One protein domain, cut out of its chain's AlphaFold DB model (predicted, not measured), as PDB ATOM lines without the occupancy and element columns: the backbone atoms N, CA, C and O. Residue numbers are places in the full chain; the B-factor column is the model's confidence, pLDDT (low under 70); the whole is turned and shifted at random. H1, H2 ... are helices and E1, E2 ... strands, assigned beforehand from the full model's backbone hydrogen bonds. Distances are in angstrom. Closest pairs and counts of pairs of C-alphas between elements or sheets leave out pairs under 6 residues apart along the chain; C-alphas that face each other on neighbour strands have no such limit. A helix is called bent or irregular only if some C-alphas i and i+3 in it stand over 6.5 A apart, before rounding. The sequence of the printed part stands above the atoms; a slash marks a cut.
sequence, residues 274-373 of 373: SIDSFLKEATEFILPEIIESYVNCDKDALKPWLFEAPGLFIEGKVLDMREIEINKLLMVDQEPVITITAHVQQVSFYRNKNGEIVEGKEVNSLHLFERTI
ATOM      1  N   SER A 274     132.969  40.202 140.095       85.69
ATOM      2  CA  SER A 274     133.804  40.013 141.274       85.69
ATOM      3  C   SER A 274     134.216  41.373 141.814       85.69
ATOM      4  O   SER A 274     134.585  42.262 141.046       85.69
ATOM      5  N   ILE A 275     134.204  41.513 143.140       84.56
ATOM      6  CA  ILE A 275     134.608  42.741 143.836       84.56
ATOM      7  C   ILE A 275     136.033  43.143 143.433       84.56
ATOM      8  O   ILE A 275     136.280  44.310 143.144       84.56
ATOM      9  N   ASP A 276     136.951  42.179 143.342       84.38
ATOM     10  CA  ASP A 276     138.345  42.436 142.969       84.38
ATOM     11  C   ASP A 276     138.477  42.879 141.505       84.38
ATOM     12  O   ASP A 276     139.274  43.761 141.179       84.38
ATOM     13  N   SER A 277     137.670  42.290 140.616       86.44
ATOM     14  CA  SER A 277     137.639  42.672 139.200       86.44
ATOM     15  C   SER A 277     137.099  44.090 139.032       86.44
ATOM     16  O   SER A 277     137.692  44.900 138.321       86.44
ATOM     17  N   PHE A 278     136.020  44.408 139.749       88.06
ATOM     18  CA  PHE A 278     135.433  45.740 139.768       88.06
ATOM     19  C   PHE A 278     136.396  46.782 140.348       88.06
ATOM     20  O   PHE A 278     136.567  47.839 139.756       88.06
ATOM     21  N   LEU A 279     137.088  46.484 141.452       87.12
ATOM     22  CA  LEU A 279     138.105  47.372 142.028       87.12
ATOM     23  C   LEU A 279     139.236  47.679 141.048       87.12
ATOM     24  O   LEU A 279     139.685  48.825 140.953       87.12
ATOM     25  N   LYS A 280     139.688  46.666 140.303       85.56
ATOM     26  CA  LYS A 280     140.715  46.833 139.274       85.56
ATOM     27  C   LYS A 280     140.228  47.741 138.146       85.56
ATOM     28  O   LYS A 280     140.933  48.673 137.769       85.56
ATOM     29  N   GLU A 281     139.019  47.508 137.644       85.62
ATOM     30  CA  GLU A 281     138.417  48.349 136.605       85.62
ATOM     31  C   GLU A 281     138.171  49.783 137.094       85.62
ATOM     32  O   GLU A 281     138.475  50.749 136.389       85.62
ATOM     33  N   ALA A 282     137.698  49.935 138.331       88.06
ATOM     34  CA  ALA A 282     137.472  51.230 138.947       88.06
ATOM     35  C   ALA A 282     138.773  52.029 139.072       88.06
ATOM     36  O   ALA A 282     138.811  53.206 138.718       88.06
ATOM     37  N   THR A 283     139.845  51.370 139.510       84.50
ATOM     38  CA  THR A 283     141.176  51.965 139.683       84.50
ATOM     39  C   THR A 283     141.805  52.376 138.359       84.50
ATOM     40  O   THR A 283     142.372  53.459 138.242       84.50
ATOM     41  N   GLU A 284     141.736  51.509 137.356       83.25
ATOM     42  CA  GLU A 284     142.444  51.732 136.101       83.25
ATOM     43  C   GLU A 284     141.678  52.640 135.142       83.25
ATOM     44  O   GLU A 284     142.304  53.315 134.325       83.25
ATOM     45  N   PHE A 285     140.345  52.664 135.219       84.88
ATOM     46  CA  PHE A 285     139.512  53.316 134.215       84.88
ATOM     47  C   PHE A 285     138.503  54.298 134.812       84.88
ATOM     48  O   PHE A 285     138.636  55.502 134.581       84.88
ATOM     49  N   ILE A 286     137.541  53.798 135.594       88.88
ATOM     50  CA  ILE A 286     136.347  54.563 135.997       88.88
ATOM     51  C   ILE A 286     136.734  55.808 136.799       88.88
ATOM     52  O   ILE A 286     136.399  56.931 136.428       88.88
ATOM     53  N   LEU A 287     137.481  55.628 137.887       89.31
ATOM     54  CA  LEU A 287     137.840  56.717 138.792       89.31
ATOM     55  C   LEU A 287     138.737  57.761 138.131       89.31
ATOM     56  O   LEU A 287     138.404  58.945 138.222       89.31
ATOM     57  N   PRO A 288     139.842  57.397 137.448       87.50
ATOM     58  CA  PRO A 288     140.657  58.411 136.803       87.50
ATOM     59  C   PRO A 288     139.925  59.133 135.662       87.50
ATOM     60  O   PRO A 288     140.230  60.294 135.423       87.50
ATOM     61  N   GLU A 289     138.935  58.536 134.985       87.06
ATOM     62  CA  GLU A 289     138.104  59.269 134.016       87.06
ATOM     63  C   GLU A 289     137.139  60.252 134.688       87.06
ATOM     64  O   GLU A 289     137.087  61.420 134.294       87.06
ATOM     65  N   ILE A 290     136.413  59.817 135.721       88.38
ATOM     66  CA  ILE A 290     135.473  60.675 136.453       88.38
ATOM     67  C   ILE A 290     136.212  61.847 137.095       88.38
ATOM     68  O   ILE A 290     135.792  62.993 136.962       88.38
ATOM     69  N   ILE A 291     137.334  61.578 137.765       86.88
ATOM     70  CA  ILE A 291     138.089  62.593 138.502       86.88
ATOM     71  C   ILE A 291     138.788  63.558 137.539       86.88
ATOM     72  O   ILE A 291     138.737  64.765 137.767       86.88
ATOM     73  N   GLU A 292     139.377  63.082 136.434       84.75
ATOM     74  CA  GLU A 292     139.914  63.985 135.405       84.75
ATOM     75  C   GLU A 292     138.817  64.857 134.792       84.75
ATOM     76  O   GLU A 292     139.011  66.061 134.648       84.75
ATOM     77  N   SER A 293     137.661  64.282 134.453       86.38
ATOM     78  CA  SER A 293     136.557  65.033 133.841       86.38
ATOM     79  C   SER A 293     135.958  66.045 134.821       86.38
ATOM     80  O   SER A 293     135.633  67.164 134.432       86.38
ATOM     81  N   TYR A 294     135.894  65.690 136.108       84.31
ATOM     82  CA  TYR A 294     135.469  66.572 137.194       84.31
ATOM     83  C   TYR A 294     136.410  67.767 137.354       84.31
ATOM     84  O   TYR A 294     135.962  68.909 137.390       84.31
ATOM     85  N   VAL A 295     137.719  67.515 137.401       81.62
ATOM     86  CA  VAL A 295     138.741  68.555 137.575       81.62
ATOM     87  C   VAL A 295     138.924  69.408 136.311       81.62
ATOM     88  O   VAL A 295     139.231  70.592 136.404       81.62
ATOM     89  N   ASN A 296     138.709  68.844 135.124       80.25
ATOM     90  CA  ASN A 296     138.745  69.590 133.863       80.25
ATOM     91  C   ASN A 296     137.409  70.266 133.529       80.25
ATOM     92  O   ASN A 296     137.331  70.992 132.540       80.25
ATOM     93  N   CYS A 297     136.365  70.042 134.334       78.12
ATOM     94  CA  CYS A 297     135.027  70.580 134.102       78.12
ATOM     95  C   CYS A 297     134.395  70.163 132.759       78.12
ATOM     96  O   CYS A 297     133.593  70.906 132.183       78.12
ATOM     97  N   ASP A 298     134.730  68.969 132.267       83.50
ATOM     98  CA  ASP A 298     134.177  68.423 131.031       83.50
ATOM     99  C   ASP A 298     132.793  67.810 131.294       83.50
ATOM    100  O   ASP A 298     132.651  66.687 131.786       83.50
ATOM    101  N   LYS A 299     131.746  68.581 130.986       81.38
ATOM    102  CA  LYS A 299     130.350  68.167 131.188       81.38
ATOM    103  C   LYS A 299     129.954  66.987 130.313       81.38
ATOM    104  O   LYS A 299     129.134  66.178 130.743       81.38
ATOM    105  N   ASP A 300     130.497  66.911 129.103       85.69
ATOM    106  CA  ASP A 300     130.105  65.893 128.134       85.69
ATOM    107  C   ASP A 300     130.657  64.532 128.561       85.69
ATOM    108  O   ASP A 300     129.934  63.535 128.521       85.69
ATOM    109  N   ALA A 301     131.890  64.514 129.078       84.69
ATOM    110  CA  ALA A 301     132.497  63.322 129.658       84.69
ATOM    111  C   ALA A 301     131.872  62.913 131.005       84.69
ATOM    112  O   ALA A 301     131.767  61.724 131.268       84.69
ATOM    113  N   LEU A 302     131.415  63.852 131.848       85.12
ATOM    114  CA  LEU A 302     130.817  63.543 133.164       85.12
ATOM    115  C   LEU A 302     129.373  63.038 133.112       85.12
ATOM    116  O   LEU A 302     128.955  62.276 133.983       85.12
ATOM    117  N   LYS A 303     128.596  63.472 132.120       86.88
ATOM    118  CA  LYS A 303     127.177  63.127 131.973       86.88
ATOM    119  C   LYS A 303     126.862  61.620 131.984       86.88
ATOM    120  O   LYS A 303     125.853  61.266 132.584       86.88
ATOM    121  N   PRO A 304     127.642  60.723 131.345       88.19
ATOM    122  CA  PRO A 304     127.388  59.284 131.441       88.19
ATOM    123  C   PRO A 304     127.673  58.696 132.832       88.19
ATOM    124  O   PRO A 304     127.165  57.622 133.137       88.19
ATOM    125  N   TRP A 305     128.467  59.375 133.663       87.25
ATOM    126  CA  TRP A 305     128.912  58.862 134.961       87.25
ATOM    127  C   TRP A 305     128.089  59.382 136.142       87.25
ATOM    128  O   TRP A 305     127.924  58.672 137.130       87.25
ATOM    129  N   LEU A 306     127.594  60.620 136.066       84.00
ATOM    130  CA  LEU A 306     126.885  61.281 137.160       84.00
ATOM    131  C   LEU A 306     125.382  61.368 136.893       84.00
ATOM    132  O   LEU A 306     124.951  61.731 135.802       84.00
ATOM    133  N   PHE A 307     124.585  61.122 137.934       79.56
ATOM    134  CA  PHE A 307     123.137  61.338 137.892       79.56
ATOM    135  C   PHE A 307     122.779  62.834 137.815       79.56
ATOM    136  O   PHE A 307     121.853  63.218 137.102       79.56
ATOM    137  N   GLU A 308     123.542  63.687 138.507       79.00
ATOM    138  CA  GLU A 308     123.377  65.144 138.513       79.00
ATOM    139  C   GLU A 308     124.710  65.844 138.209       79.00
ATOM    140  O   GLU A 308     125.767  65.455 138.709       79.00
ATOM    141  N   ALA A 309     124.674  66.881 137.367       62.34
ATOM    142  CA  ALA A 309     125.877  67.596 136.956       62.34
ATOM    143  C   ALA A 309     126.315  68.613 138.031       62.34
ATOM    144  O   ALA A 309     125.525  69.489 138.396       62.34
ATOM    145  N   PRO A 310     127.575  68.580 138.501       65.44
ATOM    146  CA  PRO A 310     128.068  69.544 139.472       65.44
ATOM    147  C   PRO A 310     128.169  70.937 138.833       65.44
ATOM    148  O   PRO A 310     128.785  71.128 137.786       65.44
ATOM    149  N   GLY A 311     127.548  71.932 139.471       60.50
ATOM    150  CA  GLY A 311     127.450  73.306 138.963       60.50
ATOM    151  C   GLY A 311     128.669  74.201 139.209       60.50
ATOM    152  O   GLY A 311     128.569  75.407 138.987       60.50
ATOM    153  N   LEU A 312     129.794  73.663 139.695       57.72
ATOM    154  CA  LEU A 312     130.958  74.456 140.094       57.72
ATOM    155  C   LEU A 312     132.183  74.117 139.243       57.72
ATOM    156  O   LEU A 312     132.620  72.969 139.216       57.72
ATOM    157  N   PHE A 313     132.740  75.133 138.581       56.12
ATOM    158  CA  PHE A 313     133.879  74.975 137.684       56.12
ATOM    159  C   PHE A 313     135.184  75.303 138.402       56.12
ATOM    160  O   PHE A 313     135.508  76.471 138.614       56.12
ATOM    161  N   ILE A 314     135.912  74.267 138.799       65.00
ATOM    162  CA  ILE A 314     137.278  74.376 139.305       65.00
ATOM    163  C   ILE A 314     138.150  73.728 138.241       65.00
ATOM    164  O   ILE A 314     138.017  72.530 138.025       65.00
ATOM    165  N   GLU A 315     139.002  74.504 137.572       71.88
ATOM    166  CA  GLU A 315     139.993  73.948 136.650       71.88
ATOM    167  C   GLU A 315     141.180  73.424 137.469       71.88
ATOM    168  O   GLU A 315     141.585  74.002 138.485       71.88
ATOM    169  N   GLY A 316     141.747  72.299 137.060       78.00
ATOM    170  CA  GLY A 316     142.905  71.760 137.746       78.00
ATOM    171  C   GLY A 316     143.593  70.650 136.982       78.00
ATOM    172  O   GLY A 316     143.258  70.321 135.849       78.00
ATOM    173  N   LYS A 317     144.580  70.050 137.635       82.56
ATOM    174  CA  LYS A 317     145.293  68.887 137.130       82.56
ATOM    175  C   LYS A 317     145.446  67.854 138.231       82.56
ATOM    176  O   LYS A 317     145.968  68.151 139.307       82.56
ATOM    177  N   VAL A 318     145.039  66.627 137.930       84.06
ATOM    178  CA  VAL A 318     145.292  65.461 138.778       84.06
ATOM    179  C   VAL A 318     146.763  65.067 138.633       84.06
ATOM    180  O   VAL A 318     147.282  64.968 137.519       84.06
ATOM    181  N   LEU A 319     147.452  64.906 139.760       82.19
ATOM    182  CA  LEU A 319     148.843  64.461 139.810       82.19
ATOM    183  C   LEU A 319     148.925  62.963 140.063       82.19
ATOM    184  O   LEU A 319     149.673  62.268 139.381       82.19
ATOM    185  N   ASP A 320     148.187  62.496 141.067       81.06
ATOM    186  CA  ASP A 320     148.267  61.119 141.526       81.06
ATOM    187  C   ASP A 320     146.985  60.697 142.248       81.06
ATOM    188  O   ASP A 320     146.269  61.532 142.808       81.06
ATOM    189  N   MET A 321     146.718  59.395 142.256       81.25
ATOM    190  CA  MET A 321     145.589  58.773 142.942       81.25
ATOM    191  C   MET A 321     146.070  57.508 143.647       81.25
ATOM    192  O   MET A 321     146.778  56.698 143.055       81.25
ATOM    193  N   ARG A 322     145.714  57.343 144.922       82.25
ATOM    194  CA  ARG A 322     146.153  56.227 145.769       82.25
ATOM    195  C   ARG A 322     145.026  55.749 146.673       82.25
ATOM    196  O   ARG A 322     144.028  56.446 146.827       82.25
ATOM    197  N   GLU A 323     145.240  54.583 147.287       80.00
ATOM    198  CA  GLU A 323     144.378  54.047 148.353       80.00
ATOM    199  C   GLU A 323     142.908  53.990 147.910       80.00
ATOM    200  O   GLU A 323     142.022  54.564 148.535       80.00
ATOM    201  N   ILE A 324     142.676  53.348 146.761       83.50
ATOM    202  CA  ILE A 324     141.335  53.126 146.221       83.50
ATOM    203  C   ILE A 324     140.792  51.848 146.842       83.50
ATOM    204  O   ILE A 324     141.263  50.751 146.536       83.50
ATOM    205  N   GLU A 325     139.794  51.991 147.702       83.81
ATOM    206  CA  GLU A 325     139.201  50.878 148.432       83.81
ATOM    207  C   GLU A 325     137.679  51.008 148.480       83.81
ATOM    208  O   GLU A 325     137.118  52.106 148.523       83.81
ATOM    209  N   ILE A 326     136.986  49.869 148.502       84.88
ATOM    210  CA  ILE A 326     135.546  49.863 148.760       84.88
ATOM    211  C   ILE A 326     135.325  50.013 150.261       84.88
ATOM    212  O   ILE A 326     135.735  49.167 151.052       84.88
ATOM    213  N   ASN A 327     134.631  51.081 150.640       81.88
ATOM    214  CA  ASN A 327     134.318  51.388 152.030       81.88
ATOM    215  C   ASN A 327     133.116  50.564 152.509       81.88
ATOM    216  O   ASN A 327     133.168  49.897 153.543       81.88
ATOM    217  N   LYS A 328     132.015  50.607 151.748       81.75
ATOM    218  CA  LYS A 328     130.750  49.953 152.104       81.75
ATOM    219  C   LYS A 328     130.019  49.456 150.865       81.75
ATOM    220  O   LYS A 328     130.070  50.082 149.810       81.75
ATOM    221  N   LEU A 329     129.305  48.349 151.040       83.75
ATOM    222  CA  LEU A 329     128.304  47.851 150.106       83.75
ATOM    223  C   LEU A 329     126.964  47.901 150.833       83.75
ATOM    224  O   LEU A 329     126.802  47.238 151.858       83.75
ATOM    225  N   LEU A 330     126.039  48.708 150.327       85.44
ATOM    226  CA  LEU A 330     124.748  48.971 150.957       85.44
ATOM    227  C   LEU A 330     123.614  48.690 149.976       85.44
ATOM    228  O   LEU A 330     123.778  48.839 148.767       85.44
ATOM    229  N   MET A 331     122.455  48.304 150.501       84.50
ATOM    230  CA  MET A 331     121.218  48.272 149.716       84.50
ATOM    231  C   MET A 331     120.399  49.520 150.038       84.50
ATOM    232  O   MET A 331     119.926  49.666 151.164       84.50
ATOM    233  N   VAL A 332     120.195  50.394 149.052       86.06
ATOM    234  CA  VAL A 332     119.353  51.596 149.174       86.06
ATOM    235  C   VAL A 332     118.172  51.434 148.226       86.06
ATOM    236  O   VAL A 332     118.378  51.194 147.047       86.06
ATOM    237  N   ASP A 333     116.939  51.479 148.735       85.62
ATOM    238  CA  ASP A 333     115.707  51.366 147.930       85.62
ATOM    239  C   ASP A 333     115.654  50.159 146.963       85.62
ATOM    240  O   ASP A 333     115.089  50.233 145.880       85.62
ATOM    241  N   GLN A 334     116.200  49.007 147.387       81.69
ATOM    242  CA  GLN A 334     116.358  47.779 146.575       81.69
ATOM    243  C   GLN A 334     117.407  47.865 145.451       81.69
ATOM    244  O   GLN A 334     117.527  46.940 144.643       81.69
ATOM    245  N   GLU A 335     118.238  48.903 145.443       85.25
ATOM    246  CA  GLU A 335     119.376  49.044 144.542       85.25
ATOM    247  C   GLU A 335     120.712  48.830 145.280       85.25
ATOM    248  O   GLU A 335     120.902  49.321 146.397       85.25
ATOM    249  N   PRO A 336     121.648  48.064 144.688       89.75
ATOM    250  CA  PRO A 336     122.980  47.881 145.241       89.75
ATOM    251  C   PRO A 336     123.808  49.156 145.052       89.75
ATOM    252  O   PRO A 336     124.048  49.584 143.925       89.75
ATOM    253  N   VAL A 337     124.287  49.727 146.154       88.12
ATOM    254  CA  VAL A 337     125.168  50.897 146.181       88.12
ATOM    255  C   VAL A 337     126.548  50.474 146.675       88.12
ATOM    256  O   VAL A 337     126.686  49.835 147.720       88.12
ATOM    257  N   ILE A 338     127.582  50.849 145.922       89.75
ATOM    258  CA  ILE A 338     128.986  50.630 146.275       89.75
ATOM    259  C   ILE A 338     129.606  51.992 146.571       89.75
ATOM    260  O   ILE A 338     129.601  52.871 145.715       89.75
ATOM    261  N   THR A 339     130.144  52.165 147.775       87.62
ATOM    262  CA  THR A 339     130.868  53.383 148.163       87.62
ATOM    263  C   THR A 339     132.366  53.150 148.034       87.62
ATOM    264  O   THR A 339     132.889  52.205 148.634       87.62
ATOM    265  N   ILE A 340     133.059  54.023 147.300       87.56
ATOM    266  CA  ILE A 340     134.501  53.918 147.061       87.56
ATOM    267  C   ILE A 340     135.199  55.116 147.704       87.56
ATOM    268  O   ILE A 340     134.856  56.272 147.472       87.56
ATOM    269  N   THR A 341     136.217  54.842 148.512       85.31
ATOM    270  CA  THR A 341     137.106  55.882 149.029       85.31
ATOM    271  C   THR A 341     138.377  55.884 148.189       85.31
ATOM    272  O   THR A 341     138.929  54.823 147.911       85.31
ATOM    273  N   ALA A 342     138.832  57.068 147.777       84.94
ATOM    274  CA  ALA A 342     140.085  57.249 147.056       84.94
ATOM    275  C   ALA A 342     140.805  58.508 147.549       84.94
ATOM    276  O   ALA A 342     140.179  59.539 147.812       84.94
ATOM    277  N   HIS A 343     142.133  58.450 147.620       83.31
ATOM    278  CA  HIS A 343     142.971  59.588 147.976       83.31
ATOM    279  C   HIS A 343     143.573  60.204 146.712       83.31
ATOM    280  O   HIS A 343     144.340  59.564 145.994       83.31
ATOM    281  N   VAL A 344     143.238  61.468 146.434       83.38
ATOM    282  CA  VAL A 344     143.639  62.156 145.198       83.38
ATOM    283  C   VAL A 344     144.554  63.334 145.511       83.38
ATOM    284  O   VAL A 344     144.245  64.194 146.337       83.38
ATOM    285  N   GLN A 345     145.677  63.404 144.802       82.88
ATOM    286  CA  GLN A 345     146.548  64.571 144.760       82.88
ATOM    287  C   GLN A 345     146.222  65.387 143.513       82.88
ATOM    288  O   GLN A 345     146.432  64.930 142.388       82.88
ATOM    289  N   GLN A 346     145.735  66.610 143.707       81.12
ATOM    290  CA  GLN A 346     145.395  67.519 142.616       81.12
ATOM    291  C   GLN A 346     145.962  68.918 142.851       81.12
ATOM    292  O   GLN A 346     146.152  69.354 143.988       81.12
ATOM    293  N   VAL A 347     146.192  69.631 141.752       82.56
ATOM    294  CA  VAL A 347     146.471  71.068 141.740       82.56
ATOM    295  C   VAL A 347     145.258  71.751 141.133       82.56
ATOM    296  O   VAL A 347     144.991  71.584 139.949       82.56
ATOM    297  N   SER A 348     144.515  72.498 141.941       77.31
ATOM    298  CA  SER A 348     143.382  73.311 141.493       77.31
ATOM    299  C   SER A 348     143.807  74.766 141.337       77.31
ATOM    300  O   SER A 348     144.507  75.295 142.205       77.31
ATOM    301  N   PHE A 349     143.360  75.426 140.275       74.69
ATOM    302  CA  PHE A 349     143.589  76.849 140.053       74.69
ATOM    303  C   PHE A 349     142.337  77.500 139.466       74.69
ATOM    304  O   PHE A 349     141.619  76.916 138.658       74.69
ATOM    305  N   TYR A 350     142.072  78.739 139.865       74.25
ATOM    306  CA  TYR A 350     140.953  79.508 139.337       74.25
ATOM    307  C   TYR A 350     141.454  80.474 138.273       74.25
ATOM    308  O   TYR A 350     142.294  81.335 138.550       74.25
ATOM    309  N   ARG A 351     140.923  80.350 137.053       70.69
ATOM    310  CA  ARG A 351     141.160  81.309 135.972       70.69
ATOM    311  C   ARG A 351     139.981  82.256 135.826       70.69
ATOM    312  O   ARG A 351     138.823  81.842 135.796       70.69
ATOM    313  N   ASN A 352     140.285  83.541 135.693       72.56
ATOM    314  CA  ASN A 352     139.309  84.521 135.238       72.56
ATOM    315  C   ASN A 352     138.979  84.280 133.759       72.56
ATOM    316  O   ASN A 352     139.743  83.649 133.030       72.56
ATOM    317  N   LYS A 353     137.886  84.881 133.273       72.88
ATOM    318  CA  LYS A 353     137.502  84.862 131.844       72.88
ATOM    319  C   LYS A 353     138.607  85.362 130.893       72.88
ATOM    320  O   LYS A 353     138.559  85.070 129.706       72.88
ATOM    321  N   ASN A 354     139.597  86.080 131.423       71.56
ATOM    322  CA  ASN A 354     140.746  86.616 130.691       71.56
ATOM    323  C   ASN A 354     141.952  85.653 130.651       71.56
ATOM    324  O   ASN A 354     142.979  85.999 130.083       71.56
ATOM    325  N   GLY A 355     141.855  84.468 131.267       67.88
ATOM    326  CA  GLY A 355     142.928  83.466 131.306       67.88
ATOM    327  C   GLY A 355     143.988  83.687 132.391       67.88
ATOM    328  O   GLY A 355     144.873  82.852 132.556       67.88
ATOM    329  N   GLU A 356     143.897  84.770 133.163       72.62
ATOM    330  CA  GLU A 356     144.788  85.034 134.296       72.62
ATOM    331  C   GLU A 356     144.382  84.210 135.525       72.62
ATOM    332  O   GLU A 356     143.193  84.081 135.840       72.62
ATOM    333  N   ILE A 357     145.379  83.662 136.226       68.06
ATOM    334  CA  ILE A 357     145.188  82.895 137.461       68.06
ATOM    335  C   ILE A 357     144.883  83.878 138.595       68.06
ATOM    336  O   ILE A 357     145.727  84.692 138.967       68.06
ATOM    337  N   VAL A 358     143.666  83.803 139.126       66.25
ATOM    338  CA  VAL A 358     143.156  84.691 140.186       66.25
ATOM    339  C   VAL A 358     143.509  84.147 141.558       66.25
ATOM    340  O   VAL A 358     143.811  84.901 142.480       66.25
ATOM    341  N   GLU A 359     143.470  82.824 141.685       63.78
ATOM    342  CA  GLU A 359     143.661  82.124 142.942       63.78
ATOM    343  C   GLU A 359     144.300  80.754 142.672       63.78
ATOM    344  O   GLU A 359     143.863  80.004 141.794       63.78
ATOM    345  N   GLY A 360     145.368  80.451 143.413       60.09
ATOM    346  CA  GLY A 360     146.221  79.277 143.214       60.09
ATOM    347  C   GLY A 360     147.571  79.603 142.563       60.09
ATOM    348  O   GLY A 360     147.777  80.662 141.974       60.09
ATOM    349  N   LYS A 361     148.531  78.685 142.696       59.09
ATOM    350  CA  LYS A 361     149.804  78.702 141.961       59.09
ATOM    351  C   LYS A 361     149.929  77.373 141.226       59.09
ATOM    352  O   LYS A 361     149.738  76.330 141.839       59.09
ATOM    353  N   GLU A 362     150.335  77.400 139.954       55.06
ATOM    354  CA  GLU A 362     150.694  76.175 139.206       55.06
ATOM    355  C   GLU A 362     151.843  75.402 139.876       55.06
ATOM    356  O   GLU A 362     152.026  74.208 139.644       55.06
ATOM    357  N   VAL A 363     152.611  76.080 140.733       51.84
ATOM    358  CA  VAL A 363     153.802  75.553 141.388       51.84
ATOM    359  C   VAL A 363     153.597  75.543 142.909       51.84
ATOM    360  O   VAL A 363     153.617  76.589 143.555       51.84
ATOM    361  N   ASN A 364     153.482  74.336 143.475       39.94
ATOM    362  CA  ASN A 364     153.701  73.993 144.891       39.94
ATOM    363  C   ASN A 364     152.652  74.371 145.956       39.94
ATOM    364  O   ASN A 364     153.019  74.799 147.051       39.94
ATOM    365  N   SER A 365     151.371  74.074 145.749       38.97
ATOM    366  CA  SER A 365     150.469  73.854 146.894       38.97
ATOM    367  C   SER A 365     149.704  72.545 146.736       38.97
ATOM    368  O   SER A 365     148.696  72.474 146.038       38.97
ATOM    369  N   LEU A 366     150.234  71.499 147.380       41.69
ATOM    370  CA  LEU A 366     149.580  70.207 147.571       41.69
ATOM    371  C   LEU A 366     148.360  70.416 148.473       41.69
ATOM    372  O   LEU A 366     148.502  70.508 149.692       41.69
ATOM    373  N   HIS A 367     147.169  70.495 147.892       42.28
ATOM    374  CA  HIS A 367     145.942  70.334 148.661       42.28
ATOM    375  C   HIS A 367     145.551  68.857 148.607       42.28
ATOM    376  O   HIS A 367     145.035  68.371 147.603       42.28
ATOM    377  N   LEU A 368     145.862  68.133 149.684       41.12
ATOM    378  CA  LEU A 368     145.320  66.800 149.934       41.12
ATOM    379  C   LEU A 368     143.825  66.964 150.203       41.12
ATOM    380  O   LEU A 368     143.436  67.484 151.247       41.12
ATOM    381  N   PHE A 369     143.001  66.555 149.246       44.75
ATOM    382  CA  PHE A 369     141.575  66.390 149.473       44.75
ATOM    383  C   PHE A 369     141.310  64.911 149.725       44.75
ATOM    384  O   PHE A 369     141.514  64.072 148.851       44.75
ATOM    385  N   GLU A 370     140.844  64.602 150.927       38.09
ATOM    386  CA  GLU A 370     140.163  63.346 151.206       38.09
ATOM    387  C   GLU A 370     138.698  63.559 150.812       38.09
ATOM    388  O   GLU A 370     137.982  64.349 151.432       38.09
ATOM    389  N   ARG A 371     138.272  62.956 149.700       45.00
ATOM    390  CA  ARG A 371     136.873  62.970 149.268       45.00
ATOM    391  C   ARG A 371     136.406  61.530 149.142       45.00
ATOM    392  O   ARG A 371     136.893  60.792 148.295       45.00
ATOM    393  N   THR A 372     135.467  61.145 149.996       33.38
ATOM    394  CA  THR A 372     134.655  59.942 149.795       33.38
ATOM    395  C   THR A 372     133.683  60.239 148.657       33.38
ATOM    396  O   THR A 372     132.975  61.248 148.736       33.38
ATOM    397  N   ILE A 373     133.710  59.430 147.596       43.03
ATOM    398  CA  ILE A 373     132.848  59.584 146.415       43.03
ATOM    399  C   ILE A 373     131.759  58.514 146.447       43.03
ATOM    400  O   ILE A 373     132.067  57.344 146.782       43.03
TER     401      ILE A 373
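This is residues 274 to 373 of the 373 residues of the protein "Tim44 domain-containing protein" of Rozella allomycis (strain CSF55) (UniProt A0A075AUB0). A long hairpin of two bent strands, E1 and E2, arches over a bent helix, H1, which packs on one face. Short strands E3 and E4 pair with E2, the little helix H2 packs on H1b, the second arm of H1, and the hairpin's tip, residues 331 to 336, sticks out. The 100 printed residues have two named helices, then four named strands in a branched, antiparallel, strongly twisted sheet: class mixed. The elongated whole spans 48 by 26 by 19 A and is only just loose, close to compact, with radius of gyration of the C-alphas 15.4 A.

H1, residues 275 to 295, assigned as one helix by its hydrogen bonds, is bent: C-alphas 284 and 287 are 7.3 A apart. Its arms H1a, 275 to 284, and H1b, 287 to 295, stand at a steep tilt of 41 degrees. In both, every O i to N i+4 pair is within hydrogen-bond range; H2, residues 299 to 302, is too short for one. H1b touches H2, closest C-alphas Ser 293 and Leu 302, 6.0 A. E1, residues 315 to 332, and E2, residues 335 to 351, form an antiparallel hairpin, with N 322 and O 343 at 2.8 A. H1a and H1b are on the same face of the sheet, at heights of 9.3 A and 7.2 A. E3, residues 357 to 359, extends a meander, E1 E2 E3, each strand the antiparallel neighbour of the one before; N 350 and O 359 are 2.9 A apart. E4, residues 367 to 372, lies on the other side of E2 from E1, antiparallel, with no N and O within hydrogen-bond range.

H1a, 14.2 A, begins at C-alpha 275 (134.608, 42.741, 143.836); H1b is 11.9 A. E1, 32.9 A, bends by 100 degrees at residue 319; E2, 39.9 A, by 80 degrees at 345. E4, 15.4 A, ends at C-alpha 372 (134.655, 59.942, 149.795).

The C-alphas farthest apart, Gln 334 and Asn 354, are 48.5 A apart. The printed part has no cut; the H2 to E1 link is long. pLDDT is under 70 at residues 309 to 314, 355 and 357 to 373.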